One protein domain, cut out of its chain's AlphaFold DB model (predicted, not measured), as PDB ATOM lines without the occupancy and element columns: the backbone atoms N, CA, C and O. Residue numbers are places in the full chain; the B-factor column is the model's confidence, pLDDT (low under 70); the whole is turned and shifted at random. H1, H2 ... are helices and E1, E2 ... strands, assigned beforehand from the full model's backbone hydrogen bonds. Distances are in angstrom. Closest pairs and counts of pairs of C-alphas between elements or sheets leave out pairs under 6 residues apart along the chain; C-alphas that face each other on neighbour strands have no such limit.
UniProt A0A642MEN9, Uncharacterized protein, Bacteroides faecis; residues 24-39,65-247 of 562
ATOM      1  N   GLN A  24      93.177  89.083 131.338       86.25
ATOM      2  CA  GLN A  24      93.127  87.867 130.507       86.25
ATOM      3  C   GLN A  24      91.690  87.412 130.207       86.25
ATOM      4  O   GLN A  24      91.412  86.847 129.153       86.25
ATOM      5  N   LYS A  25      90.744  87.709 131.111       85.50
ATOM      6  CA  LYS A  25      89.310  87.443 130.901       85.50
ATOM      7  C   LYS A  25      88.689  88.250 129.750       85.50
ATOM      8  O   LYS A  25      87.590  87.910 129.330       85.50
ATOM      9  N   LEU A  26      89.356  89.305 129.281       86.69
ATOM     10  CA  LEU A  26      88.898  90.170 128.192       86.69
ATOM     11  C   LEU A  26      89.462  89.761 126.826       86.69
ATOM     12  O   LEU A  26      88.802  90.011 125.824       86.69
ATOM     13  N   GLU A  27      90.621  89.093 126.782       83.12
ATOM     14  CA  GLU A  27      91.349  88.768 125.538       83.12
ATOM     15  C   GLU A  27      90.542  87.908 124.547       83.12
ATOM     16  O   GLU A  27      90.779  87.970 123.346       83.12
ATOM     17  N   ASN A  28      89.561  87.140 125.035       80.06
ATOM     18  CA  ASN A  28      88.683  86.288 124.221       80.06
ATOM     19  C   ASN A  28      87.235  86.805 124.157       80.06
ATOM     20  O   ASN A  28      86.305  86.026 123.941       80.06
ATOM     21  N   THR A  29      87.021  88.097 124.406       84.50
ATOM     22  CA  THR A  29      85.691  88.720 124.401       84.50
ATOM     23  C   THR A  29      85.621  89.848 123.382       84.50
ATOM     24  O   THR A  29      86.607  90.539 123.159       84.50
ATOM     25  N   ASP A  30      84.435  90.073 122.819       80.62
ATOM     26  CA  ASP A  30      84.157  91.215 121.933       80.62
ATOM     27  C   ASP A  30      83.451  92.359 122.691       80.62
ATOM     28  O   ASP A  30      82.644  93.118 122.152       80.62
ATOM     29  N   TYR A  31      83.686  92.448 124.007       87.31
ATOM     30  CA  TYR A  31      83.126  93.529 124.807       87.31
ATOM     31  C   TYR A  31      83.832  94.834 124.457       87.31
ATOM     32  O   TYR A  31      85.044  94.971 124.618       87.31
ATOM     33  N   ARG A  32      83.042  95.810 124.023       89.06
ATOM     34  CA  ARG A  32      83.519  97.126 123.609       89.06
ATOM     35  C   ARG A  32      82.632  98.232 124.175       89.06
ATOM     36  O   ARG A  32      81.441  97.995 124.405       89.06
ATOM     37  N   PRO A  33      83.195  99.424 124.421       91.12
ATOM     38  CA  PRO A  33      82.398 100.599 124.730       91.12
ATOM     39  C   PRO A  33      81.509 100.956 123.534       91.12
ATOM     40  O   PRO A  33      81.771 100.572 122.390       91.12
ATOM     41  N   GLN A  34      80.448 101.703 123.801       89.75
ATOM     42  CA  GLN A  34      79.510 102.163 122.789       89.75
ATOM     43  C   GLN A  34      79.439 103.681 122.802       89.75
ATOM     44  O   GLN A  34      79.476 104.312 123.857       89.75
ATOM     45  N   VAL A  35      79.296 104.252 121.613       88.56
ATOM     46  CA  VAL A  35      78.931 105.650 121.436       88.56
ATOM     47  C   VAL A  35      77.556 105.685 120.804       88.56
ATOM     48  O   VAL A  35      77.312 105.032 119.790       88.56
ATOM     49  N   ASN A  36      76.639 106.397 121.446       86.12
ATOM     50  CA  ASN A  36      75.232 106.427 121.075       86.12
ATOM     51  C   ASN A  36      74.747 107.871 120.943       86.12
ATOM     52  O   ASN A  36      75.233 108.775 121.617       86.12
ATOM     53  N   GLN A  37      73.757 108.112 120.088       80.69
ATOM     54  CA  GLN A  37      73.052 109.390 120.103       80.69
ATOM     55  C   GLN A  37      72.242 109.527 121.403       80.69
ATOM     56  O   GLN A  37      71.673 108.532 121.860       80.69
ATOM     57  N   PRO A  38      72.109 110.741 121.970       73.88
ATOM     58  CA  PRO A  38      71.199 110.970 123.082       73.88
ATOM     59  C   PRO A  38      69.779 110.626 122.628       73.88
ATOM     60  O   PRO A  38      69.259 111.222 121.677       73.88
ATOM     61  N   GLY A  39      69.163 109.631 123.265       58.41
ATOM     62  CA  GLY A  39      67.782 109.269 122.976       58.41
ATOM     63  C   GLY A  39      66.846 110.445 123.258       58.41
ATOM     64  O   GLY A  39      67.058 111.222 124.190       58.41
ATOM     65  N   GLN A  65      68.702 105.384 140.755       38.47
ATOM     66  CA  GLN A  65      69.592 106.421 140.243       38.47
ATOM     67  C   GLN A  65      70.899 106.358 141.035       38.47
ATOM     68  O   GLN A  65      70.982 106.852 142.161       38.47
ATOM     69  N   ILE A  66      71.932 105.754 140.447       45.09
ATOM     70  CA  ILE A  66      73.280 105.784 141.017       45.09
ATOM     71  C   ILE A  66      73.841 107.187 140.774       45.09
ATOM     72  O   ILE A  66      74.203 107.547 139.649       45.09
ATOM     73  N   ARG A  67      73.883 108.002 141.831       49.16
ATOM     74  CA  ARG A  67      74.605 109.277 141.820       49.16
ATOM     75  C   ARG A  67      76.091 108.982 141.951       49.16
ATOM     76  O   ARG A  67      76.521 108.454 142.975       49.16
ATOM     77  N   THR A  68      76.853 109.311 140.918       55.94
ATOM     78  CA  THR A  68      78.312 109.172 140.923       55.94
ATOM     79  C   THR A  68      78.908 110.571 140.962       55.94
ATOM     80  O   THR A  68      78.470 111.425 140.203       55.94
ATOM     81  N   ARG A  69      79.863 110.846 141.851       58.84
ATOM     82  CA  ARG A  69      80.485 112.175 141.940       58.84
ATOM     83  C   ARG A  69      81.596 112.305 140.895       58.84
ATOM     84  O   ARG A  69      82.415 111.395 140.754       58.84
ATOM     85  N   ASP A  70      81.618 113.420 140.174       63.72
ATOM     86  CA  ASP A  70      82.781 113.844 139.389       63.72
ATOM     87  C   ASP A  70      83.845 114.389 140.352       63.72
ATOM     88  O   ASP A  70      83.575 115.312 141.121       63.72
ATOM     89  N   GLU A  71      85.050 113.824 140.350       62.88
ATOM     90  CA  GLU A  71      86.110 114.261 141.264       62.88
ATOM     91  C   GLU A  71      86.727 115.609 140.866       62.88
ATOM     92  O   GLU A  71      87.269 116.309 141.722       62.88
ATOM     93  N   LYS A  72      86.607 116.014 139.594       63.03
ATOM     94  CA  LYS A  72      87.143 117.284 139.087       63.03
ATOM     95  C   LYS A  72      86.209 118.450 139.381       63.03
ATOM     96  O   LYS A  72      86.663 119.508 139.813       63.03
ATOM     97  N   THR A  73      84.913 118.272 139.135       57.12
ATOM     98  CA  THR A  73      83.908 119.336 139.315       57.12
ATOM     99  C   THR A  73      83.213 119.280 140.676       57.12
ATOM    100  O   THR A  73      82.705 120.296 141.149       57.12
ATOM    101  N   GLY A  74      83.212 118.120 141.340       58.44
ATOM    102  CA  GLY A  74      82.484 117.886 142.587       58.44
ATOM    103  C   GLY A  74      80.971 117.724 142.407       58.44
ATOM    104  O   GLY A  74      80.266 117.580 143.408       58.44
ATOM    105  N   GLU A  75      80.467 117.751 141.168       59.28
ATOM    106  CA  GLU A  75      79.041 117.647 140.850       59.28
ATOM    107  C   GLU A  75      78.545 116.189 140.891       59.28
ATOM    108  O   GLU A  75      79.264 115.243 140.554       59.28
ATOM    109  N   ASP A  76      77.289 116.003 141.312       55.12
ATOM    110  CA  ASP A  76      76.613 114.703 141.276       55.12
ATOM    111  C   ASP A  76      76.179 114.393 139.831       55.12
ATOM    112  O   ASP A  76      75.275 115.024 139.280       55.12
ATOM    113  N   ILE A  77      76.782 113.373 139.225       60.47
ATOM    114  CA  ILE A  77      76.407 112.861 137.908       60.47
ATOM    115  C   ILE A  77      75.210 111.927 138.075       60.47
ATOM    116  O   ILE A  77      75.269 110.910 138.777       60.47
ATOM    117  N   VAL A  78      74.109 112.253 137.397       49.66
ATOM    118  CA  VAL A  78      72.934 111.379 137.320       49.66
ATOM    119  C   VAL A  78      73.232 110.248 136.335       49.66
ATOM    120  O   VAL A  78      73.094 110.410 135.122       49.66
ATOM    121  N   THR A  79      73.622 109.083 136.852       46.00
ATOM    122  CA  THR A  79      73.731 107.868 136.036       46.00
ATOM    123  C   THR A  79      72.335 107.272 135.887       46.00
ATOM    124  O   THR A  79      71.763 106.750 136.845       46.00
ATOM    125  N   VAL A  80      71.751 107.359 134.691       47.47
ATOM    126  CA  VAL A  80      70.481 106.681 134.395       47.47
ATOM    127  C   VAL A  80      70.786 105.222 134.053       47.47
ATOM    128  O   VAL A  80      71.442 104.940 133.042       47.47
ATOM    129  N   ALA A  81      70.310 104.296 134.888       40.09
ATOM    130  CA  ALA A  81      70.272 102.875 134.570       40.09
ATOM    131  C   ALA A  81      69.220 102.654 133.471       40.09
ATOM    132  O   ALA A  81      68.033 102.525 133.742       40.09
ATOM    133  N   LEU A  82      69.643 102.689 132.206       46.00
ATOM    134  CA  LEU A  82      68.768 102.342 131.089       46.00
ATOM    135  C   LEU A  82      68.809 100.827 130.871       46.00
ATOM    136  O   LEU A  82      69.872 100.263 130.593       46.00
ATOM    137  N   SER A  83      67.647 100.187 130.991       34.16
ATOM    138  CA  SER A  83      67.415  98.806 130.566       34.16
ATOM    139  C   SER A  83      67.581  98.662 129.046       34.16
ATOM    140  O   SER A  83      67.390  99.602 128.279       34.16
ATOM    141  N   GLU A  84      67.995  97.465 128.654       40.75
ATOM    142  CA  GLU A  84      68.638  97.085 127.396       40.75
ATOM    143  C   GLU A  84      67.855  97.378 126.094       40.75
ATOM    144  O   GLU A  84      66.631  97.310 126.039       40.75
ATOM    145  N   VAL A  85      68.635  97.601 125.026       37.62
ATOM    146  CA  VAL A  85      68.276  97.712 123.596       37.62
ATOM    147  C   VAL A  85      67.443  98.939 123.198       37.62
ATOM    148  O   VAL A  85      66.243  98.867 122.952       37.62
ATOM    149  N   THR A  86      68.122 100.065 122.968       44.97
ATOM    150  CA  THR A  86      67.625 101.100 122.050       44.97
ATOM    151  C   THR A  86      68.273 100.910 120.679       44.97
ATOM    152  O   THR A  86      69.493 100.886 120.547       44.97
ATOM    153  N   VAL A  87      67.462 100.757 119.628       40.62
ATOM    154  CA  VAL A  87      67.939 100.863 118.241       40.62
ATOM    155  C   VAL A  87      68.334 102.322 118.023       40.62
ATOM    156  O   VAL A  87      67.480 103.175 117.788       40.62
ATOM    157  N   VAL A  88      69.621 102.634 118.176       56.84
ATOM    158  CA  VAL A  88      70.122 104.000 118.009       56.84
ATOM    159  C   VAL A  88      70.539 104.205 116.557       56.84
ATOM    160  O   VAL A  88      71.301 103.420 115.990       56.84
ATOM    161  N   ALA A  89      70.020 105.262 115.934       61.19
ATOM    162  CA  ALA A  89      70.445 105.662 114.601       61.19
ATOM    163  C   ALA A  89      71.965 105.904 114.591       61.19
ATOM    164  O   ALA A  89      72.500 106.595 115.456       61.19
ATOM    165  N   ARG A  90      72.671 105.364 113.594       81.50
ATOM    166  CA  ARG A  90      74.127 105.564 113.434       81.50
ATOM    167  C   ARG A  90      74.481 106.871 112.730       81.50
ATOM    168  O   ARG A  90      75.642 107.231 112.635       81.50
ATOM    169  N   THR A  91      73.477 107.593 112.250       84.88
ATOM    170  CA  THR A  91      73.646 108.847 111.520       84.88
ATOM    171  C   THR A  91      72.819 109.947 112.173       84.88
ATOM    172  O   THR A  91      71.633 109.736 112.444       84.88
ATOM    173  N   LYS A  92      73.404 111.123 112.405       84.81
ATOM    174  CA  LYS A  92      72.709 112.310 112.932       84.81
ATOM    175  C   LYS A  92      72.975 113.490 112.017       84.81
ATOM    176  O   LYS A  92      74.106 113.700 111.614       84.81
ATOM    177  N   THR A  93      71.962 114.288 111.706       84.19
ATOM    178  CA  THR A  93      72.207 115.583 111.056       84.19
ATOM    179  C   THR A  93      72.307 116.661 112.121       84.19
ATOM    180  O   THR A  93      71.473 116.713 113.026       84.19
ATOM    181  N   VAL A  94      73.321 117.510 112.015       86.50
ATOM    182  CA  VAL A  94      73.597 118.598 112.947       86.50
ATOM    183  C   VAL A  94      73.700 119.925 112.198       86.50
ATOM    184  O   VAL A  94      74.319 119.995 111.136       86.50
ATOM    185  N   PRO A  95      73.063 120.984 112.709       86.06
ATOM    186  CA  PRO A  95      73.066 122.296 112.082       86.06
ATOM    187  C   PRO A  95      74.406 123.004 112.301       86.06
ATOM    188  O   PRO A  95      74.908 123.075 113.419       86.06
ATOM    189  N   GLU A  96      74.941 123.613 111.252       88.06
ATOM    190  CA  GLU A  96      76.072 124.527 111.376       88.06
ATOM    191  C   GLU A  96      75.596 125.936 111.724       88.06
ATOM    192  O   GLU A  96      74.736 126.501 111.041       88.06
ATOM    193  N   ARG A  97      76.194 126.548 112.743       82.38
ATOM    194  CA  ARG A  97      75.985 127.952 113.100       82.38
ATOM    195  C   ARG A  97      77.346 128.592 113.333       82.38
ATOM    196  O   ARG A  97      78.151 128.039 114.070       82.38
ATOM    197  N   PHE A  98      77.610 129.741 112.714       79.38
ATOM    198  CA  PHE A  98      78.864 130.479 112.930       79.38
ATOM    199  C   PHE A  98      80.134 129.706 112.545       79.38
ATOM    200  O   PHE A  98      81.193 129.941 113.117       79.38
ATOM    201  N   GLY A  99      80.041 128.771 111.594       81.75
ATOM    202  CA  GLY A  99      81.152 127.873 111.271       81.75
ATOM    203  C   GLY A  99      81.358 126.743 112.280       81.75
ATOM    204  O   GLY A  99      82.292 125.969 112.108       81.75
ATOM    205  N   MET A 100      80.499 126.617 113.293       86.38
ATOM    206  CA  MET A 100      80.593 125.634 114.369       86.38
ATOM    207  C   MET A 100      79.398 124.679 114.353       86.38
ATOM    208  O   MET A 100      78.309 124.998 113.866       86.38
ATOM    209  N   VAL A 101      79.600 123.493 114.911       90.12
ATOM    210  CA  VAL A 101      78.582 122.461 115.103       90.12
ATOM    211  C   VAL A 101      78.692 121.924 116.523       90.12
ATOM    212  O   VAL A 101      79.790 121.651 116.999       90.12
ATOM    213  N   ASN A 102      77.547 121.719 117.172       88.88
ATOM    214  CA  ASN A 102      77.478 121.041 118.462       88.88
ATOM    215  C   ASN A 102      77.216 119.545 118.262       88.88
ATOM    216  O   ASN A 102      76.219 119.147 117.649       88.88
ATOM    217  N   LEU A 103      78.124 118.726 118.781       91.06
ATOM    218  CA  LEU A 103      78.060 117.274 118.774       91.06
ATOM    219  C   LEU A 103      77.650 116.784 120.158       91.06
ATOM    220  O   LEU A 103      78.422 116.884 121.107       91.06
ATOM    221  N   ASP A 104      76.453 116.209 120.243       88.81
ATOM    222  CA  ASP A 104      75.986 115.519 121.446       88.81
ATOM    223  C   ASP A 104      75.986 114.009 121.214       88.81
ATOM    224  O   ASP A 104      75.399 113.538 120.224       88.81
ATOM    225  N   PHE A 105      76.587 113.273 122.145       89.88
ATOM    226  CA  PHE A 105      76.629 111.813 122.185       89.88
ATOM    227  C   PHE A 105      76.655 111.293 123.623       89.88
ATOM    228  O   PHE A 105      76.882 112.028 124.577       89.88
ATOM    229  N   VAL A 106      76.389 110.002 123.775       88.75
ATOM    230  CA  VAL A 106      76.442 109.278 125.039       88.75
ATOM    231  C   VAL A 106      77.549 108.243 124.943       88.75
ATOM    232  O   VAL A 106      77.530 107.393 124.050       88.75
ATOM    233  N   VAL A 107      78.505 108.319 125.863       90.19
ATOM    234  CA  VAL A 107      79.526 107.293 126.072       90.19
ATOM    235  C   VAL A 107      78.939 106.239 127.001       90.19
ATOM    236  O   VAL A 107      78.615 106.538 128.149       90.19
ATOM    237  N   THR A 108      78.795 105.014 126.506       88.81
ATOM    238  CA  THR A 108      78.244 103.887 127.258       88.81
ATOM    239  C   THR A 108      79.319 102.832 127.485       88.81
ATOM    240  O   THR A 108      79.897 102.295 126.536       88.81
ATOM    241  N   VAL A 109      79.555 102.482 128.748       90.31
ATOM    242  CA  VAL A 109      80.452 101.392 129.137       90.31
ATOM    243  C   VAL A 109      79.630 100.260 129.745       90.31
ATOM    244  O   VAL A 109      78.985 100.458 130.780       90.31
ATOM    245  N   PRO A 110      79.621  99.067 129.126       89.06
ATOM    246  CA  PRO A 110      78.872  97.940 129.650       89.06
ATOM    247  C   PRO A 110      79.450  97.485 130.990       89.06
ATOM    248  O   PRO A 110      80.667  97.466 131.187       89.06
ATOM    249  N   LYS A 111      78.581  97.021 131.893       87.31
ATOM    250  CA  LYS A 111      78.967  96.508 133.218       87.31
ATOM    251  C   LYS A 111      80.022  95.398 133.167       87.31
ATOM    252  O   LYS A 111      80.748  95.205 134.132       87.31
ATOM    253  N   THR A 112      80.123  94.671 132.052       88.31
ATOM    254  CA  THR A 112      81.125  93.614 131.831       88.31
ATOM    255  C   THR A 112      82.556  94.149 131.732       88.31
ATOM    256  O   THR A 112      83.491  93.424 132.070       88.31
ATOM    257  N   LEU A 113      82.730  95.407 131.310       90.19
ATOM    258  CA  LEU A 113      84.019  96.097 131.266       90.19
ATOM    259  C   LEU A 113      84.338  96.839 132.573       90.19
ATOM    260  O   LEU A 113      85.475  97.257 132.758       90.19
ATOM    261  N   ILE A 114      83.380  96.984 133.492       89.69
ATOM    262  CA  ILE A 114      83.572  97.689 134.764       89.69
ATOM    263  C   ILE A 114      84.021  96.690 135.838       89.69
ATOM    264  O   ILE A 114      83.315  95.740 136.171       89.69
ATOM    265  N   ASP A 115      85.200  96.914 136.415       91.31
ATOM    266  CA  ASP A 115      85.748  96.120 137.516       91.31
ATOM    267  C   ASP A 115      86.357  97.069 138.547       91.31
ATOM    268  O   ASP A 115      87.022  98.044 138.201       91.31
ATOM    269  N   LYS A 116      86.178  96.763 139.834       91.50
ATOM    270  CA  LYS A 116      86.711  97.591 140.921       91.50
ATOM    271  C   LYS A 116      88.241  97.704 140.891       91.50
ATOM    272  O   LYS A 116      88.791  98.578 141.546       91.50
ATOM    273  N   ARG A 117      88.932  96.795 140.195       92.00
ATOM    274  CA  ARG A 117      90.393  96.608 140.228       92.00
ATOM    275  C   ARG A 117      91.127  97.176 139.011       92.00
ATOM    276  O   ARG A 117      92.305  96.867 138.829       92.00
ATOM    277  N   TRP A 118      90.466  97.949 138.160       92.56
ATOM    278  CA  TRP A 118      91.120  98.596 137.026       92.56
ATOM    279  C   TRP A 118      90.538  99.976 136.744       92.56
ATOM    280  O   TRP A 118      89.459 100.314 137.225       92.56
ATOM    281  N   MET A 119      91.264 100.754 135.951       92.62
ATOM    282  CA  MET A 119      90.817 102.011 135.361       92.62
ATOM    283  C   MET A 119      90.577 101.814 133.866       92.62
ATOM    284  O   MET A 119      91.317 101.081 133.207       92.62
ATOM    285  N   ILE A 120      89.564 102.485 133.331       93.25
ATOM    286  CA  ILE A 120      89.261 102.558 131.902       93.25
ATOM    287  C   ILE A 120      89.488 104.000 131.460       93.25
ATOM    288  O   ILE A 120      88.951 104.914 132.078       93.25
ATOM    289  N   ILE A 121      90.252 104.197 130.390       94.38
ATOM    290  CA  ILE A 121      90.371 105.488 129.709       94.38
ATOM    291  C   ILE A 121      89.756 105.329 128.327       94.38
ATOM    292  O   ILE A 121      90.184 104.458 127.564       94.38
ATOM    293  N   LEU A 122      88.746 106.142 128.028       95.50
ATOM    294  CA  LEU A 122      88.111 106.212 126.718       95.50
ATOM    295  C   LEU A 122      88.383 107.570 126.085       95.50
ATOM    296  O   LEU A 122      88.076 108.595 126.688       95.50
ATOM    297  N   THR A 123      88.870 107.552 124.851       96.38
ATOM    298  CA  THR A 123      89.155 108.747 124.056       96.38
ATOM    299  C   THR A 123      88.164 108.790 122.898       96.38
ATOM    300  O   THR A 123      88.238 107.944 121.993       96.38
ATOM    301  N   PRO A 124      87.193 109.719 122.911       97.00
ATOM    302  CA  PRO A 124      86.371 109.970 121.742       97.00
ATOM    303  C   PRO A 124      87.220 110.584 120.632       97.00
ATOM    304  O   PRO A 124      87.901 111.586 120.833       97.00
ATOM    305  N   THR A 125      87.170 109.992 119.447       96.50
ATOM    306  CA  THR A 125      87.929 110.440 118.282       96.50
ATOM    307  C   THR A 125      86.964 110.862 117.192       96.50
ATOM    308  O   THR A 125      86.098 110.086 116.780       96.50
ATOM    309  N   LEU A 126      87.122 112.098 116.731       95.50
ATOM    310  CA  LEU A 126      86.383 112.660 115.614       95.50
ATOM    311  C   LEU A 126      87.260 112.657 114.363       95.50
ATOM    312  O   LEU A 126      88.376 113.168 114.378       95.50
ATOM    313  N   GLU A 127      86.736 112.134 113.266       94.50
ATOM    314  CA  GLU A 127      87.408 112.089 111.975       94.50
ATOM    315  C   GLU A 127      86.635 112.927 110.952       94.50
ATOM    316  O   GLU A 127      85.440 112.723 110.720       94.50
ATOM    317  N   LYS A 128      87.309 113.912 110.351       90.62
ATOM    318  CA  LYS A 128      86.743 114.800 109.323       90.62
ATOM    319  C   LYS A 128      87.831 115.185 108.324       90.62
ATOM    320  O   LYS A 128      88.968 115.410 108.715       90.62
ATOM    321  N   SER A 129      87.516 115.224 107.029       84.50
ATOM    322  CA  SER A 129      88.481 115.585 105.968       84.50
ATOM    323  C   SER A 129      89.814 114.805 105.990       84.50
ATOM    324  O   SER A 129      90.830 115.299 105.508       84.50
ATOM    325  N   GLY A 130      89.831 113.586 106.546       84.50
ATOM    326  CA  GLY A 130      91.046 112.780 106.734       84.50
ATOM    327  C   GLY A 130      91.925 113.187 107.928       84.50
ATOM    328  O   GLY A 130      92.966 112.573 108.150       84.50
ATOM    329  N   GLU A 131      91.519 114.192 108.704       91.25
ATOM    330  CA  GLU A 131      92.140 114.587 109.967       91.25
ATOM    331  C   GLU A 131      91.437 113.897 111.143       91.25
ATOM    332  O   GLU A 131      90.209 113.778 111.172       91.25
ATOM    333  N   LYS A 132      92.230 113.462 112.129       94.06
ATOM    334  CA  LYS A 132      91.741 112.892 113.386       94.06
ATOM    335  C   LYS A 132      91.927 113.894 114.513       94.06
ATOM    336  O   LYS A 132      93.029 114.391 114.721       94.06
ATOM    337  N   ILE A 133      90.850 114.150 115.242       94.44
ATOM    338  CA  ILE A 133      90.803 115.054 116.385       94.44
ATOM    339  C   ILE A 133      90.408 114.223 117.602       94.44
ATOM    340  O   ILE A 133      89.301 113.688 117.668       94.44
ATOM    341  N   GLU A 134      91.322 114.107 118.557       95.06
ATOM    342  CA  GLU A 134      91.047 113.488 119.852       95.06
ATOM    343  C   GLU A 134      90.320 114.499 120.745       95.06
ATOM    344  O   GLU A 134      90.740 115.650 120.876       95.06
ATOM    345  N   LEU A 135      89.182 114.082 121.297       95.31
ATOM    346  CA  LEU A 135      88.437 114.844 122.292       95.31
ATOM    347  C   LEU A 135      88.938 114.491 123.696       95.31
ATOM    348  O   LEU A 135      89.660 113.516 123.883       95.31
ATOM    349  N   GLU A 136      88.539 115.290 124.683       94.56
ATOM    350  CA  GLU A 136      88.935 115.090 126.076       94.56
ATOM    351  C   GLU A 136      88.477 113.713 126.594       94.56
ATOM    352  O   GLU A 136      87.349 113.268 126.357       94.56
ATOM    353  N   ASP A 137      89.363 113.045 127.329       95.12
ATOM    354  CA  ASP A 137      89.154 111.670 127.772       95.12
ATOM    355  C   ASP A 137      88.014 111.526 128.788       95.12
ATOM    356  O   ASP A 137      87.718 112.420 129.583       95.12
ATOM    357  N   VAL A 138      87.421 110.336 128.823       92.38
ATOM    358  CA  VAL A 138      86.501 109.888 129.872       92.38
ATOM    359  C   VAL A 138      87.195 108.788 130.671       92.38
ATOM    360  O   VAL A 138      87.360 107.662 130.189       92.38
ATOM    361  N   ALA A 139      87.615 109.119 131.891       92.12
ATOM    362  CA  ALA A 139      88.281 108.214 132.816       92.12
ATOM    363  C   ALA A 139      87.281 107.629 133.824       92.12
ATOM    364  O   ALA A 139      86.540 108.341 134.504       92.12
ATOM    365  N   ILE A 140      87.262 106.300 133.913       90.69
ATOM    366  CA  ILE A 140      86.399 105.543 134.819       90.69
ATOM    367  C   ILE A 140      87.288 104.679 135.702       90.69
ATOM    368  O   ILE A 140      87.887 103.699 135.252       90.69
ATOM    369  N   ASN A 141      87.351 105.031 136.975       89.88
ATOM    370  CA  ASN A 141      88.169 104.373 137.971       89.88
ATOM    371  C   ASN A 141      87.357 103.344 138.761       89.88
ATOM    372  O   ASN A 141      86.275 103.621 139.277       89.88
ATOM    373  N   GLY A 142      87.891 102.132 138.890       90.12
ATOM    374  CA  GLY A 142      87.370 101.160 139.839       90.12
ATOM    375  C   GLY A 142      87.686 101.574 141.278       90.12
ATOM    376  O   GLY A 142      88.788 102.030 141.568       90.12
ATOM    377  N   GLU A 143      86.745 101.361 142.197       89.12
ATOM    378  CA  GLU A 143      86.870 101.721 143.623       89.12
ATOM    379  C   GLU A 143      88.190 101.256 144.278       89.12
ATOM    380  O   GLU A 143      88.862 102.023 144.964       89.12
ATOM    381  N   ILE A 144      88.609 100.006 144.040       90.69
ATOM    382  CA  ILE A 144      89.852  99.455 144.610       90.69
ATOM    383  C   ILE A 144      91.076 100.028 143.882       90.69
ATOM    384  O   ILE A 144      92.117 100.227 144.506       90.69
ATOM    385  N   TYR A 145      90.965 100.294 142.577       91.12
ATOM    386  CA  TYR A 145      92.025 100.931 141.797       91.12
ATOM    387  C   TYR A 145      92.318 102.341 142.316       91.12
ATOM    388  O   TYR A 145      93.467 102.628 142.654       91.12
ATOM    389  N   ARG A 146      91.281 103.173 142.484       90.06
ATOM    390  CA  ARG A 146      91.421 104.526 143.037       90.06
ATOM    391  C   ARG A 146      91.997 104.498 144.450       90.06
ATOM    392  O   ARG A 146      92.992 105.161 144.713       90.06
ATOM    393  N   LEU A 147      91.460 103.652 145.332       91.00
ATOM    394  CA  LEU A 147      91.952 103.539 146.710       91.00
ATOM    395  C   LEU A 147      93.431 103.108 146.777       91.00
ATOM    396  O   LEU A 147      94.173 103.484 147.688       91.00
ATOM    397  N   PHE A 148      93.891 102.312 145.807       90.88
ATOM    398  CA  PHE A 148      95.302 101.956 145.686       90.88
ATOM    399  C   PHE A 148      96.172 103.144 145.254       90.88
ATOM    400  O   PHE A 148      97.262 103.307 145.811       90.88
ATOM    401  N   GLN A 149      95.693 103.982 144.327       90.62
ATOM    402  CA  GLN A 149      96.365 105.222 143.922       90.62
ATOM    403  C   GLN A 149      96.472 106.203 145.098       90.62
ATOM    404  O   GLN A 149      97.582 106.588 145.464       90.62
ATOM    405  N   GLU A 150      95.359 106.497 145.774       90.69
ATOM    406  CA  GLU A 150      95.302 107.407 146.931       90.69
ATOM    407  C   GLU A 150      96.261 106.981 148.046       90.69
ATOM    408  O   GLU A 150      96.993 107.788 148.623       90.69
ATOM    409  N   LYS A 151      96.322 105.675 148.333       92.19
ATOM    410  CA  LYS A 151      97.269 105.127 149.309       92.19
ATOM    411  C   LYS A 151      98.718 105.358 148.885       92.19
ATOM    412  O   LYS A 151      99.564 105.649 149.732       92.19
ATOM    413  N   GLY A 152      99.019 105.176 147.602       90.75
ATOM    414  CA  GLY A 152     100.340 105.438 147.040       90.75
ATOM    415  C   GLY A 152     100.733 106.903 147.156       90.75
ATOM    416  O   GLY A 152     101.844 107.207 147.589       90.75
ATOM    417  N   GLU A 153      99.805 107.794 146.833       90.56
ATOM    418  CA  GLU A 153      99.979 109.238 146.912       90.56
ATOM    419  C   GLU A 153     100.181 109.718 148.352       90.56
ATOM    420  O   GLU A 153     101.153 110.417 148.628       90.56
ATOM    421  N   ALA A 154      99.365 109.260 149.304       92.25
ATOM    422  CA  ALA A 154      99.518 109.606 150.718       92.25
ATOM    423  C   ALA A 154     100.878 109.153 151.284       92.25
ATOM    424  O   ALA A 154     101.543 109.888 152.027       92.25
ATOM    425  N   MET A 155     101.327 107.947 150.913       90.88
ATOM    426  CA  MET A 155     102.651 107.443 151.291       90.88
ATOM    427  C   MET A 155     103.777 108.262 150.656       90.88
ATOM    428  O   MET A 155     104.764 108.559 151.335       90.88
ATOM    429  N   TYR A 156     103.635 108.624 149.378       90.94
ATOM    430  CA  TYR A 156     104.588 109.485 148.695       90.94
ATOM    431  C   TYR A 156     104.653 110.861 149.355       90.94
ATOM    432  O   TYR A 156     105.748 111.265 149.719       90.94
ATOM    433  N   SER A 157     103.521 111.535 149.583       89.44
ATOM    434  CA  SER A 157     103.466 112.867 150.200       89.44
ATOM    435  C   SER A 157     104.174 112.878 151.552       89.44
ATOM    436  O   SER A 157     105.092 113.664 151.764       89.44
ATOM    437  N   THR A 158     103.853 111.915 152.423       89.81
ATOM    438  CA  THR A 158     104.488 111.789 153.746       89.81
ATOM    439  C   THR A 158     106.010 111.622 153.639       89.81
ATOM    440  O   THR A 158     106.776 112.164 154.441       89.81
ATOM    441  N   LEU A 159     106.480 110.847 152.655       88.44
ATOM    442  CA  LEU A 159     107.908 110.630 152.434       88.44
ATOM    443  C   LEU A 159     108.583 111.845 151.781       88.44
ATOM    444  O   LEU A 159     109.702 112.192 152.162       88.44
ATOM    445  N   ALA A 160     107.918 112.479 150.820       88.50
ATOM    446  CA  ALA A 160     108.387 113.648 150.094       88.50
ATOM    447  C   ALA A 160     108.559 114.838 151.040       88.50
ATOM    448  O   ALA A 160     109.621 115.451 151.024       88.50
ATOM    449  N   ASP A 161     107.611 115.084 151.947       87.94
ATOM    450  CA  ASP A 161     107.713 116.125 152.979       87.94
ATOM    451  C   ASP A 161     108.964 115.937 153.844       87.94
ATOM    452  O   ASP A 161     109.728 116.874 154.092       87.94
ATOM    453  N   ARG A 162     109.246 114.687 154.231       87.62
ATOM    454  CA  ARG A 162     110.457 114.347 154.981       87.62
ATOM    455  C   ARG A 162     111.732 114.575 154.165       87.62
ATOM    456  O   ARG A 162     112.728 115.010 154.732       87.62
ATOM    457  N   TYR A 163     111.745 114.257 152.871       86.75
ATOM    458  CA  TYR A 163     112.912 114.469 152.000       86.75
ATOM    459  C   TYR A 163     113.150 115.955 151.711       86.75
ATOM    460  O   TYR A 163     114.292 116.414 151.798       86.75
ATOM    461  N   ASN A 164     112.077 116.703 151.456       85.88
ATOM    462  CA  ASN A 164     112.092 118.144 151.232       85.88
ATOM    463  C   ASN A 164     112.611 118.896 152.462       85.88
ATOM    464  O   ASN A 164     113.434 119.796 152.310       85.88
ATOM    465  N   PHE A 165     112.241 118.469 153.677       86.25
ATOM    466  CA  PHE A 165     112.799 119.013 154.924       86.25
ATOM    467  C   PHE A 165     114.338 118.933 154.978       86.25
ATOM    468  O   PHE A 165     114.987 119.817 155.528       86.25
ATOM    469  N   PHE A 166     114.938 117.905 154.368       87.88
ATOM    470  CA  PHE A 166     116.394 117.745 154.262       87.88
ATOM    471  C   PHE A 166     116.971 118.208 152.914       87.88
ATOM    472  O   PHE A 166     118.113 117.863 152.601       87.88
ATOM    473  N   THR A 167     116.220 118.960 152.101       85.88
ATOM    474  CA  THR A 167     116.633 119.444 150.766       85.88
ATOM    475  C   THR A 167     117.124 118.327 149.830       85.88
ATOM    476  O   THR A 167     118.116 118.479 149.118       85.88
ATOM    477  N   ARG A 168     116.465 117.160 149.861       84.62
ATOM    478  CA  ARG A 168     116.820 115.996 149.030       84.62
ATOM    479  C   ARG A 168     115.917 115.872 147.807       84.62
ATOM    480  O   ARG A 168     114.722 116.113 147.898       84.62
ATOM    481  N   ASP A 169     116.494 115.401 146.702       86.00
ATOM    482  CA  ASP A 169     115.767 115.091 145.467       86.00
ATOM    483  C   ASP A 169     114.725 113.975 145.678       86.00
ATOM    484  O   ASP A 169     115.038 112.900 146.206       86.00
ATOM    485  N   THR A 170     113.487 114.234 145.250       87.38
ATOM    486  CA  THR A 170     112.344 113.318 145.342       87.38
ATOM    487  C   THR A 170     112.060 112.565 144.036       87.38
ATOM    488  O   THR A 170     111.239 111.649 144.030       87.38
ATOM    489  N   THR A 171     112.770 112.846 142.941       89.31
ATOM    490  CA  THR A 171     112.479 112.284 141.607       89.31
ATOM    491  C   THR A 171     112.486 110.751 141.599       89.31
ATOM    492  O   THR A 171     111.551 110.112 141.123       89.31
ATOM    493  N   ARG A 172     113.496 110.121 142.213       86.88
ATOM    494  CA  ARG A 172     113.603 108.648 142.269       86.88
ATOM    495  C   ARG A 172     112.524 107.981 143.119       86.88
ATOM    496  O   ARG A 172     112.124 106.856 142.821       86.88
ATOM    497  N   ILE A 173     112.097 108.631 144.203       87.62
ATOM    498  CA  ILE A 173     111.018 108.092 145.037       87.62
ATOM    499  C   ILE A 173     109.676 108.285 144.336       87.62
ATOM    500  O   ILE A 173     108.873 107.357 144.343       87.62
ATOM    501  N   TRP A 174     109.470 109.416 143.653       87.69
ATOM    502  CA  TRP A 174     108.300 109.639 142.813       87.69
ATOM    503  C   TRP A 174     108.192 108.559 141.739       87.69
ATOM    504  O   TRP A 174     107.178 107.874 141.692       87.69
ATOM    505  N   ASP A 175     109.262 108.286 140.987       89.50
ATOM    506  CA  ASP A 175     109.293 107.213 139.983       89.50
ATOM    507  C   ASP A 175     108.905 105.842 140.560       89.50
ATOM    508  O   ASP A 175     108.189 105.063 139.922       89.50
ATOM    509  N   TYR A 176     109.365 105.527 141.775       90.44
ATOM    510  CA  TYR A 176     108.995 104.291 142.460       90.44
ATOM    511  C   TYR A 176     107.500 104.249 142.793       90.44
ATOM    512  O   TYR A 176     106.839 103.259 142.468       90.44
ATOM    513  N   PHE A 177     106.962 105.293 143.432       90.12
ATOM    514  CA  PHE A 177     105.550 105.346 143.823       90.12
ATOM    515  C   PHE A 177     104.636 105.395 142.600       90.12
ATOM    516  O   PHE A 177     103.702 104.600 142.517       90.12
ATOM    517  N   TYR A 178     104.981 106.211 141.607       87.19
ATOM    518  CA  TYR A 178     104.291 106.326 140.329       87.19
ATOM    519  C   TYR A 178     104.143 104.969 139.631       87.19
ATOM    520  O   TYR A 178     103.043 104.582 139.241       87.19
ATOM    521  N   ARG A 179     105.226 104.183 139.547       86.25
ATOM    522  CA  ARG A 179     105.201 102.843 138.928       86.25
ATOM    523  C   ARG A 179     104.603 101.761 139.820       86.25
ATOM    524  O   ARG A 179     104.204 100.714 139.313       86.25
ATOM    525  N   LYS A 180     104.644 101.911 141.143       88.19
ATOM    526  CA  LYS A 180     104.149 100.890 142.079       88.19
ATOM    527  C   LYS A 180     102.650 100.999 142.311       88.19
ATOM    528  O   LYS A 180     102.008  99.959 142.412       88.19
ATOM    529  N   TYR A 181     102.141 102.223 142.407       86.94
ATOM    530  CA  TYR A 181     100.753 102.529 142.745       86.94
ATOM    531  C   TYR A 181      99.934 103.025 141.552       86.94
ATOM    532  O   TYR A 181      98.794 103.428 141.735       86.94
ATOM    533  N   ASN A 182     100.503 102.972 140.342       84.56
ATOM    534  CA  ASN A 182      99.879 103.425 139.103       84.56
ATOM    535  C   ASN A 182      99.307 104.847 139.230       84.56
ATOM    536  O   ASN A 182      98.140 105.081 138.927       84.56
ATOM    537  N   LEU A 183     100.125 105.801 139.692       82.69
ATOM    538  CA  LEU A 183      99.716 107.202 139.909       82.69
ATOM    539  C   LEU A 183      99.554 107.985 138.586       82.69
ATOM    540  O   LEU A 183      99.895 109.162 138.494       82.69
ATOM    541  N   GLN A 184      99.084 107.310 137.533       76.56
ATOM    542  CA  GLN A 184      98.631 107.924 136.294       76.56
ATOM    543  C   GLN A 184      97.241 108.517 136.531       76.56
ATOM    544  O   GLN A 184      96.237 107.813 136.430       76.56
ATOM    545  N   TYR A 185      97.196 109.803 136.863       75.44
ATOM    546  CA  TYR A 185      95.965 110.582 136.832       75.44
ATOM    547  C   TYR A 185      95.803 111.211 135.454       75.44
ATOM    548  O   TYR A 185      96.775 111.712 134.885       75.44
ATOM    549  N   ASN A 186      94.583 111.192 134.928       74.31
ATOM    550  CA  ASN A 186      94.264 111.884 133.691       74.31
ATOM    551  C   ASN A 186      93.701 113.270 134.027       74.31
ATOM    552  O   ASN A 186      92.492 113.474 134.063       74.31
ATOM    553  N   THR A 187      94.585 114.214 134.355       73.56
ATOM    554  CA  THR A 187      94.192 115.564 134.805       73.56
ATOM    555  C   THR A 187      93.435 116.353 133.733       73.56
ATOM    556  O   THR A 187      92.591 117.202 134.045       73.56
ATOM    557  N   ASP A 188      93.704 116.028 132.471       82.88
ATOM    558  CA  ASP A 188      93.124 116.682 131.301       82.88
ATOM    559  C   ASP A 188      91.842 115.984 130.821       82.88
ATOM    560  O   ASP A 188      91.193 116.459 129.893       82.88
ATOM    561  N   ALA A 189      91.424 114.899 131.486       86.50
ATOM    562  CA  ALA A 189      90.165 114.237 131.188       86.50
ATOM    563  C   ALA A 189      88.978 115.196 131.361       86.50
ATOM    564  O   ALA A 189      88.925 116.028 132.283       86.50
ATOM    565  N   ARG A 190      87.990 115.025 130.480       88.25
ATOM    566  CA  ARG A 190      86.671 115.648 130.581       88.25
ATOM    567  C   ARG A 190      85.986 115.230 131.868       88.25
ATOM    568  O   ARG A 190      85.368 116.050 132.538       88.25
ATOM    569  N   LEU A 191      86.077 113.937 132.154       85.75
ATOM    570  CA  LEU A 191      85.474 113.300 133.303       85.75
ATOM    571  C   LEU A 191      86.487 112.364 133.945       85.75
ATOM    572  O   LEU A 191      87.066 111.526 133.255       85.75
ATOM    573  N   ASP A 192      86.607 112.453 135.265       85.44
ATOM    574  CA  ASP A 192      87.264 111.439 136.075       85.44
ATOM    575  C   ASP A 192      86.342 111.034 137.232       85.44
ATOM    576  O   ASP A 192      85.985 111.847 138.088       85.44
ATOM    577  N   THR A 193      85.884 109.781 137.217       84.50
ATOM    578  CA  THR A 193      84.876 109.301 138.164       84.50
ATOM    579  C   THR A 193      85.184 107.908 138.690       84.50
ATOM    580  O   THR A 193      85.797 107.089 138.005       84.50
ATOM    581  N   VAL A 194      84.720 107.618 139.907       83.38
ATOM    582  CA  VAL A 194      84.904 106.326 140.574       83.38
ATOM    583  C   VAL A 194      83.589 105.562 140.603       83.38
ATOM    584  O   VAL A 194      82.589 106.049 141.126       83.38
ATOM    585  N   ILE A 195      83.589 104.334 140.082       79.44
ATOM    586  CA  ILE A 195      82.379 103.517 139.951       79.44
ATOM    587  C   ILE A 195      82.527 102.194 140.701       79.44
ATOM    588  O   ILE A 195      83.533 101.483 140.606       79.44
ATOM    589  N   SER A 196      81.464 101.831 141.418       67.25
ATOM    590  CA  SER A 196      81.275 100.484 141.956       67.25
ATOM    591  C   SER A 196      80.623  99.580 140.910       67.25
ATOM    592  O   SER A 196      79.638  99.953 140.280       67.25
ATOM    593  N   ALA A 197      81.161  98.372 140.724       64.75
ATOM    594  CA  ALA A 197      80.598  97.395 139.792       64.75
ATOM    595  C   ALA A 197      79.112  97.106 140.103       64.75
ATOM    596  O   ALA A 197      78.777  96.817 141.251       64.75
ATOM    597  N   GLY A 198      78.240  97.159 139.087       64.69
ATOM    598  CA  GLY A 198      76.806  96.879 139.245       64.69
ATOM    599  C   GLY A 198      75.983  97.098 137.973       64.69
ATOM    600  O   GLY A 198      75.331  96.166 137.504       64.69
ATOM    601  N   ASN A 199      76.092  98.284 137.364       72.31
ATOM    602  CA  ASN A 199      75.309  98.701 136.193       72.31
ATOM    603  C   ASN A 199      76.193  99.216 135.047       72.31
ATOM    604  O   ASN A 199      77.396  99.404 135.213       72.31
ATOM    605  N   ASN A 200      75.591  99.409 133.869       81.12
ATOM    606  CA  ASN A 200      76.246 100.109 132.764       81.12
ATOM    607  C   ASN A 200      76.493 101.567 133.160       81.12
ATOM    608  O   ASN A 200      75.660 102.186 133.823       81.12
ATOM    609  N   PHE A 201      77.611 102.122 132.710       84.69
ATOM    610  CA  PHE A 201      77.906 103.537 132.868       84.69
ATOM    611  C   PHE A 201      77.506 104.295 131.604       84.69
ATOM    612  O   PHE A 201      77.807 103.839 130.504       84.69
ATOM    613  N   ASN A 202      76.848 105.442 131.765       84.56
ATOM    614  CA  ASN A 202      76.421 106.312 130.672       84.56
ATOM    615  C   ASN A 202      76.836 107.754 130.983       84.56
ATOM    616  O   ASN A 202      76.445 108.285 132.021       84.56
ATOM    617  N   TYR A 203      77.563 108.394 130.070       85.44
ATOM    618  CA  TYR A 203      77.990 109.788 130.189       85.44
ATOM    619  C   TYR A 203      77.542 110.608 128.980       85.44
ATOM    620  O   TYR A 203      77.835 110.241 127.843       85.44
ATOM    621  N   TYR A 204      76.838 111.715 129.223       85.19
ATOM    622  CA  TYR A 204      76.421 112.651 128.180       85.19
ATOM    623  C   TYR A 204      77.567 113.612 127.858       85.19
ATOM    624  O   TYR A 204      77.960 114.421 128.695       85.19
ATOM    625  N   TYR A 205      78.079 113.526 126.634       89.38
ATOM    626  CA  TYR A 205      79.174 114.343 126.130       89.38
ATOM    627  C   TYR A 205      78.634 115.364 125.120       89.38
ATOM    628  O   TYR A 205      77.958 114.992 124.158       89.38
ATOM    629  N   THR A 206      78.988 116.638 125.309       90.38
ATOM    630  CA  THR A 206      78.739 117.717 124.342       90.38
ATOM    631  C   THR A 206      80.053 118.386 123.950       90.38
ATOM    632  O   THR A 206      80.801 118.853 124.814       90.38
ATOM    633  N   GLN A 207      80.308 118.462 122.643       92.69
ATOM    634  CA  GLN A 207      81.482 119.105 122.056       92.69
ATOM    635  C   GLN A 207      81.076 120.116 120.986       92.69
ATOM    636  O   GLN A 207      80.381 119.763 120.037       92.69
ATOM    637  N   GLU A 208      81.585 121.341 121.076       93.12
ATOM    638  CA  GLU A 208      81.533 122.282 119.956       93.12
ATOM    639  C   GLU A 208      82.751 122.062 119.046       93.12
ATOM    640  O   GLU A 208      83.887 121.968 119.522       93.12
ATOM    641  N   VAL A 209      82.519 121.941 117.739       91.56
ATOM    642  CA  VAL A 209      83.551 121.636 116.741       91.56
ATOM    643  C   VAL A 209      83.448 122.589 115.560       91.56
ATOM    644  O   VAL A 209      82.370 122.795 115.001       91.56
ATOM    645  N   ALA A 210      84.590 123.135 115.141       88.38
ATOM    646  CA  ALA A 210      84.676 123.929 113.923       88.38
ATOM    647  C   ALA A 210      84.425 123.058 112.688       88.38
ATOM    648  O   ALA A 210      85.038 122.003 112.504       88.38
ATOM    649  N   THR A 211      83.532 123.516 111.824       82.19
ATOM    650  CA  THR A 211      83.269 122.880 110.539       82.19
ATOM    651  C   THR A 211      84.312 123.273 109.507       82.19
ATOM    652  O   THR A 211      84.856 124.374 109.526       82.19
ATOM    653  N   ASP A 212      84.579 122.347 108.602       81.94
ATOM    654  CA  ASP A 212      85.503 122.483 107.486       81.94
ATOM    655  C   ASP A 212      84.763 122.191 106.171       81.94
ATOM    656  O   ASP A 212      83.533 122.178 106.114       81.94
ATOM    657  N   GLU A 213      85.489 121.950 105.085       78.56
ATOM    658  CA  GLU A 213      84.889 121.619 103.788       78.56
ATOM    659  C   GLU A 213      84.122 120.279 103.797       78.56
ATOM    660  O   GLU A 213      83.354 120.003 102.868       78.56
ATOM    661  N   SER A 214      84.256 119.462 104.851       82.00
ATOM    662  CA  SER A 214      83.541 118.199 104.959       82.00
ATOM    663  C   SER A 214      82.039 118.402 105.154       82.00
ATOM    664  O   SER A 214      81.545 119.296 105.852       82.00
ATOM    665  N   LYS A 215      81.274 117.505 104.532       84.31
ATOM    666  CA  LYS A 215      79.822 117.396 104.718       84.31
ATOM    667  C   LYS A 215      79.461 116.502 105.901       84.31
ATOM    668  O   LYS A 215      78.308 116.528 106.333       84.31
ATOM    669  N   SER A 216      80.410 115.718 106.410       90.88
ATOM    670  CA  SER A 216      80.192 114.801 107.524       90.88
ATOM    671  C   SER A 216      81.411 114.644 108.431       90.88
ATOM    672  O   SER A 216      82.538 114.947 108.039       90.88
ATOM    673  N   MET A 217      81.176 114.167 109.647       93.19
ATOM    674  CA  MET A 217      82.208 113.856 110.634       93.19
ATOM    675  C   MET A 217      81.881 112.513 111.279       93.19
ATOM    676  O   MET A 217      80.737 112.291 111.672       93.19
ATOM    677  N   ASP A 218      82.868 111.640 111.404       94.81
ATOM    678  CA  ASP A 218      82.709 110.315 111.995       94.81
ATOM    679  C   ASP A 218      83.246 110.315 113.425       94.81
ATOM    680  O   ASP A 218      84.367 110.744 113.673       94.81
ATOM    681  N   LEU A 219      82.445 109.847 114.379       95.50
ATOM    682  CA  LEU A 219      82.792 109.782 115.794       95.50
ATOM    683  C   LEU A 219      82.822 108.328 116.257       95.50
ATOM    684  O   LEU A 219      81.839 107.602 116.101       95.50
ATOM    685  N   TYR A 220      83.918 107.921 116.880       95.12
ATOM    686  CA  TYR A 220      84.071 106.611 117.508       95.12
ATOM    687  C   TYR A 220      84.854 106.730 118.815       95.12
ATOM    688  O   TYR A 220      85.435 107.768 119.122       95.12
ATOM    689  N   LEU A 221      84.855 105.660 119.604       95.31
ATOM    690  CA  LEU A 221      85.624 105.552 120.833       95.31
ATOM    691  C   LEU A 221      86.765 104.571 120.633       95.31
ATOM    692  O   LEU A 221      86.585 103.463 120.113       95.31
ATOM    693  N   THR A 222      87.920 104.972 121.132       94.94
ATOM    694  CA  THR A 222      89.036 104.081 121.417       94.94
ATOM    695  C   THR A 222      89.297 104.104 122.917       94.94
ATOM    696  O   THR A 222      88.788 104.971 123.632       94.94
ATOM    697  N   GLY A 223      90.029 103.126 123.435       94.06
ATOM    698  CA  GLY A 223      90.312 103.133 124.858       94.06
ATOM    699  C   GLY A 223      91.200 102.008 125.334       94.06
ATOM    700  O   GLY A 223      91.452 101.029 124.631       94.06
ATOM    701  N   ASN A 224      91.666 102.160 126.567       94.19
ATOM    702  CA  ASN A 224      92.560 101.218 127.219       94.19
ATOM    703  C   ASN A 224      92.104 100.955 128.654       94.19
ATOM    704  O   ASN A 224      91.616 101.845 129.349       94.19
ATOM    705  N   ILE A 225      92.303  99.719 129.097       93.75
ATOM    706  CA  ILE A 225      92.115  99.292 130.480       93.75
ATOM    707  C   ILE A 225      93.485  99.133 131.131       93.75
ATOM    708  O   ILE A 225      94.375  98.492 130.568       93.75
ATOM    709  N   PHE A 226      93.623  99.671 132.339       92.38
ATOM    710  CA  PHE A 226      94.814  99.594 133.177       92.38
ATOM    711  C   PHE A 226      94.461  98.892 134.485       92.38
ATOM    712  O   PHE A 226      93.767  99.451 135.334       92.38
ATOM    713  N   ALA A 227      94.906  97.649 134.655       92.62
ATOM    714  CA  ALA A 227      94.602  96.866 135.845       92.62
ATOM    715  C   ALA A 227      95.606  97.082 136.984       92.62
ATOM    716  O   ALA A 227      96.765  97.446 136.775       92.62
ATOM    717  N   LEU A 228      95.164  96.810 138.216       90.81
ATOM    718  CA  LEU A 228      95.995  96.884 139.427       90.81
ATOM    719  C   LEU A 228      97.256  96.008 139.358       90.81
ATOM    720  O   LEU A 228      98.290  96.367 139.915       90.81
ATOM    721  N   ASP A 229      97.188  94.865 138.673       89.81
ATOM    722  CA  ASP A 229      98.330  93.963 138.465       89.81
ATOM    723  C   ASP A 229      99.263  94.415 137.326       89.81
ATOM    724  O   ASP A 229     100.206  93.700 136.984       89.81
ATOM    725  N   LYS A 230      99.020  95.613 136.769       86.88
ATOM    726  CA  LYS A 230      99.739  96.250 135.655       86.88
ATOM    727  C   LYS A 230      99.518  95.604 134.296       86.88
ATOM    728  O   LYS A 230     100.174  95.995 133.330       86.88
ATOM    729  N   SER A 231      98.612  94.635 134.195       91.12
ATOM    730  CA  SER A 231      98.154  94.189 132.888       91.12
ATOM    731  C   SER A 231      97.341  95.300 132.219       91.12
ATOM    732  O   SER A 231      96.565  96.007 132.867       91.12
ATOM    733  N   THR A 232      97.565  95.489 130.922       91.56
ATOM    734  CA  THR A 232      96.814  96.439 130.101       91.56
ATOM    735  C   THR A 232      96.012  95.694 129.048       91.56
ATOM    736  O   THR A 232      96.345  94.564 128.679       91.56
ATOM    737  N   TYR A 233      94.930  96.308 128.585       92.81
ATOM    738  CA  TYR A 233      94.125  95.780 127.490       92.81
ATOM    739  C   TYR A 233      93.621  96.922 126.617       92.81
ATOM    740  O   TYR A 233      92.949  97.826 127.111       92.81
ATOM    741  N   THR A 234      93.951  96.878 125.330       94.25
ATOM    742  CA  THR A 234      93.424  97.824 124.346       94.25
ATOM    743  C   THR A 234      92.044  97.354 123.917       94.25
ATOM    744  O   THR A 234      91.882  96.237 123.429       94.25
ATOM    745  N   LEU A 235      91.045  98.202 124.140       93.50
ATOM    746  CA  LEU A 235      89.666  97.899 123.791       93.50
ATOM    747  C   LEU A 235      89.493  97.910 122.264       93.50
ATOM    748  O   LEU A 235      90.090  98.757 121.592       93.50
ATOM    749  N   PRO A 236      88.646  97.027 121.706       92.25
ATOM    750  CA  PRO A 236      88.212  97.154 120.322       92.25
ATOM    751  C   PRO A 236      87.546  98.514 120.089       92.25
ATOM    752  O   PRO A 236      86.850  99.030 120.970       92.25
ATOM    753  N   GLN A 237      87.725  99.071 118.891       93.25
ATOM    754  CA  GLN A 237      87.047 100.304 118.496       93.25
ATOM    755  C   GLN A 237      85.526 100.130 118.618       93.25
ATOM    756  O   GLN A 237      84.965  99.092 118.235       93.25
ATOM    757  N   SER A 238      84.846 101.154 119.136       92.62
ATOM    758  CA  SER A 238      83.385 101.168 119.119       92.62
ATOM    759  C   SER A 238      82.846 101.212 117.686       92.62
ATOM    760  O   SER A 238      83.564 101.469 116.718       92.62
ATOM    761  N   ASP A 239      81.534 101.028 117.559       90.06
ATOM    762  CA  ASP A 239      80.842 101.461 116.347       90.06
ATOM    763  C   ASP A 239      80.978 102.982 116.154       90.06
ATOM    764  O   ASP A 239      81.237 103.724 117.106       90.06
ATOM    765  N   THR A 240      80.798 103.426 114.914       92.50
ATOM    766  CA  THR A 240      80.938 104.829 114.508       92.50
ATOM    767  C   THR A 240      79.570 105.494 114.364       92.50
ATOM    768  O   THR A 240      78.647 104.907 113.788       92.50
ATOM    769  N   ILE A 241      79.447 106.734 114.846       91.94
ATOM    770  CA  ILE A 241      78.336 107.637 114.532       91.94
ATOM    771  C   ILE A 241      78.795 108.644 113.484       91.94
ATOM    772  O   ILE A 241      79.762 109.366 113.702       91.94
ATOM    773  N   THR A 242      78.051 108.759 112.390       92.31
ATOM    774  CA  THR A 242      78.292 109.769 111.355       92.31
ATOM    775  C   THR A 242      77.385 110.977 111.563       92.31
ATOM    776  O   THR A 242      76.152 110.885 111.521       92.31
ATOM    777  N   TYR A 243      77.986 112.142 111.751       91.25
ATOM    778  CA  TYR A 243      77.314 113.431 111.822       91.25
ATOM    779  C   TYR A 243      77.312 114.100 110.451       91.25
ATOM    780  O   TYR A 243      78.369 114.446 109.944       91.25
ATOM    781  N   PHE A 244      76.146 114.328 109.853       88.62
ATOM    782  CA  PHE A 244      75.998 115.126 108.635       88.62
ATOM    783  C   PHE A 244      75.786 116.594 108.979       88.62
ATOM    784  O   PHE A 244      74.911 116.937 109.773       88.62
ATOM    785  N   VAL A 245      76.551 117.477 108.350       87.75
ATOM    786  CA  VAL A 245      76.482 118.909 108.615       87.75
ATOM    787  C   VAL A 245      75.441 119.561 107.710       87.75
ATOM    788  O   VAL A 245      75.584 119.652 106.490       87.75
ATOM    789  N   SER A 246      74.378 120.045 108.333       84.62
ATOM    790  CA  SER A 246      73.304 120.804 107.710       84.62
ATOM    791  C   SER A 246      73.659 122.294 107.738       84.62
ATOM    792  O   SER A 246      73.608 122.934 108.791       84.62
ATOM    793  N   SER A 247      73.992 122.853 106.578       86.00
ATOM    794  CA  SER A 247      74.487 124.225 106.443       86.00
ATOM    795  C   SER A 247      73.599 125.080 105.544       86.00
ATOM    796  O   SER A 247      72.886 124.572 104.674       86.00
TER     797      SER A 247
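This is residues 24 to 39 and 65 to 247 of the 562 residues of an uncharacterized protein of Bacteroides faecis (UniProt A0A642MEN9). A long, strongly twisted sheet of eight strands makes a wall, and a smaller sheet, E1, E5 and E10, packs over part of it beside E6 and E11. From one end of this strand body a helical hairpin, H1 and H2, reaches away as an arm along the longest axis, while the small hairpin E2 and E3 sits by E9 and E10. The printed part has 199 residues, in the order E1 to E8, H1, H2, E9 to E13; the class is mixed, helices and strands. The large sheet is branched and mixed; the smaller runs E1, E5, E10, antiparallel. The whole is only just compact, close to loose, with a radius of gyration of the C-alphas of 19.4 A, and spans 64 by 37 by 33 A.

The large sheet holds E4, residues 91 to 95; E6, 118 to 128, 32.4 A long; E7, 131 to 134; E8, 138 to 142; E9, 191 to 195; E11, 216 to 227, 36.5 A; E12, 232 to 234; and E13, 241 to 246. C-alpha 216 is at (80.192, 114.801, 107.524). The smaller sheet holds E1, residues 34 to 36; E5, 100 to 109, 28.4 A; and E10, 201 to 210, 28.6 A. E2 is residues 66 to 69 and E3 76 to 79. H1, residues 143 to 165, is 33.2 A long and ends with C-alpha 165 at (112.799, 119.013, 154.924); H2 is residues 171 to 181.

E6 and E11 are antiparallel, with N 123 and O 222 2.9 A apart. E7 (N 126 to O 133, 2.9 A) and E8 (N 120 to O 140, 2.8 A) lie on one side of E6, E11 on the other. Beside E11, E12 (N 225 to O 233, 2.8 A) and E13 (N 217 to O 243, 2.8 A) lie on the side away from E6. E4 is parallel to E13, with N 94 to O 244 at 2.8 A. E8, H1, H2 and E9 form a strand-helix-strand unit, two parallel neighbour strands joined through helices, with a right-handed crossover; N 139 to O 191 is 2.8 A. H1 only grazes the sheet, with residues 143 to 148. H1 and H2, a helical hairpin, touch at Gly 152 and Tyr 181, whose C-alphas, their closest, are 5.2 A apart, at a shallow tilt of 17 degrees, opposite ways. Every O i to N i+4 pair is within hydrogen-bond range in H2, 18 of 19 in H1. E5 is antiparallel to E1 (N 34 to O 108, 2.9 A) and E10 (N 103 to O 207, 2.8 A), and E5 is near E6 and E11. In the hairpin E2 and E3, N 77 to O 68 is 2.8 A; the closest C-alphas of E2 and E9, Arg 69 and Thr 193, are 6.5 A apart.

The C-alphas farthest apart, Phe 166 and Ser 247, are 63.9 A apart. Residues 40 to 64 are not printed; C-alphas 39 and 65 are 17.6 A apart across this cut. The link from E3 to E4, 11 residues, is long. Mean pLDDT of the printed part is 83.3; residue 39, residues 65 to 89 and residues 196 to 198 are under 70.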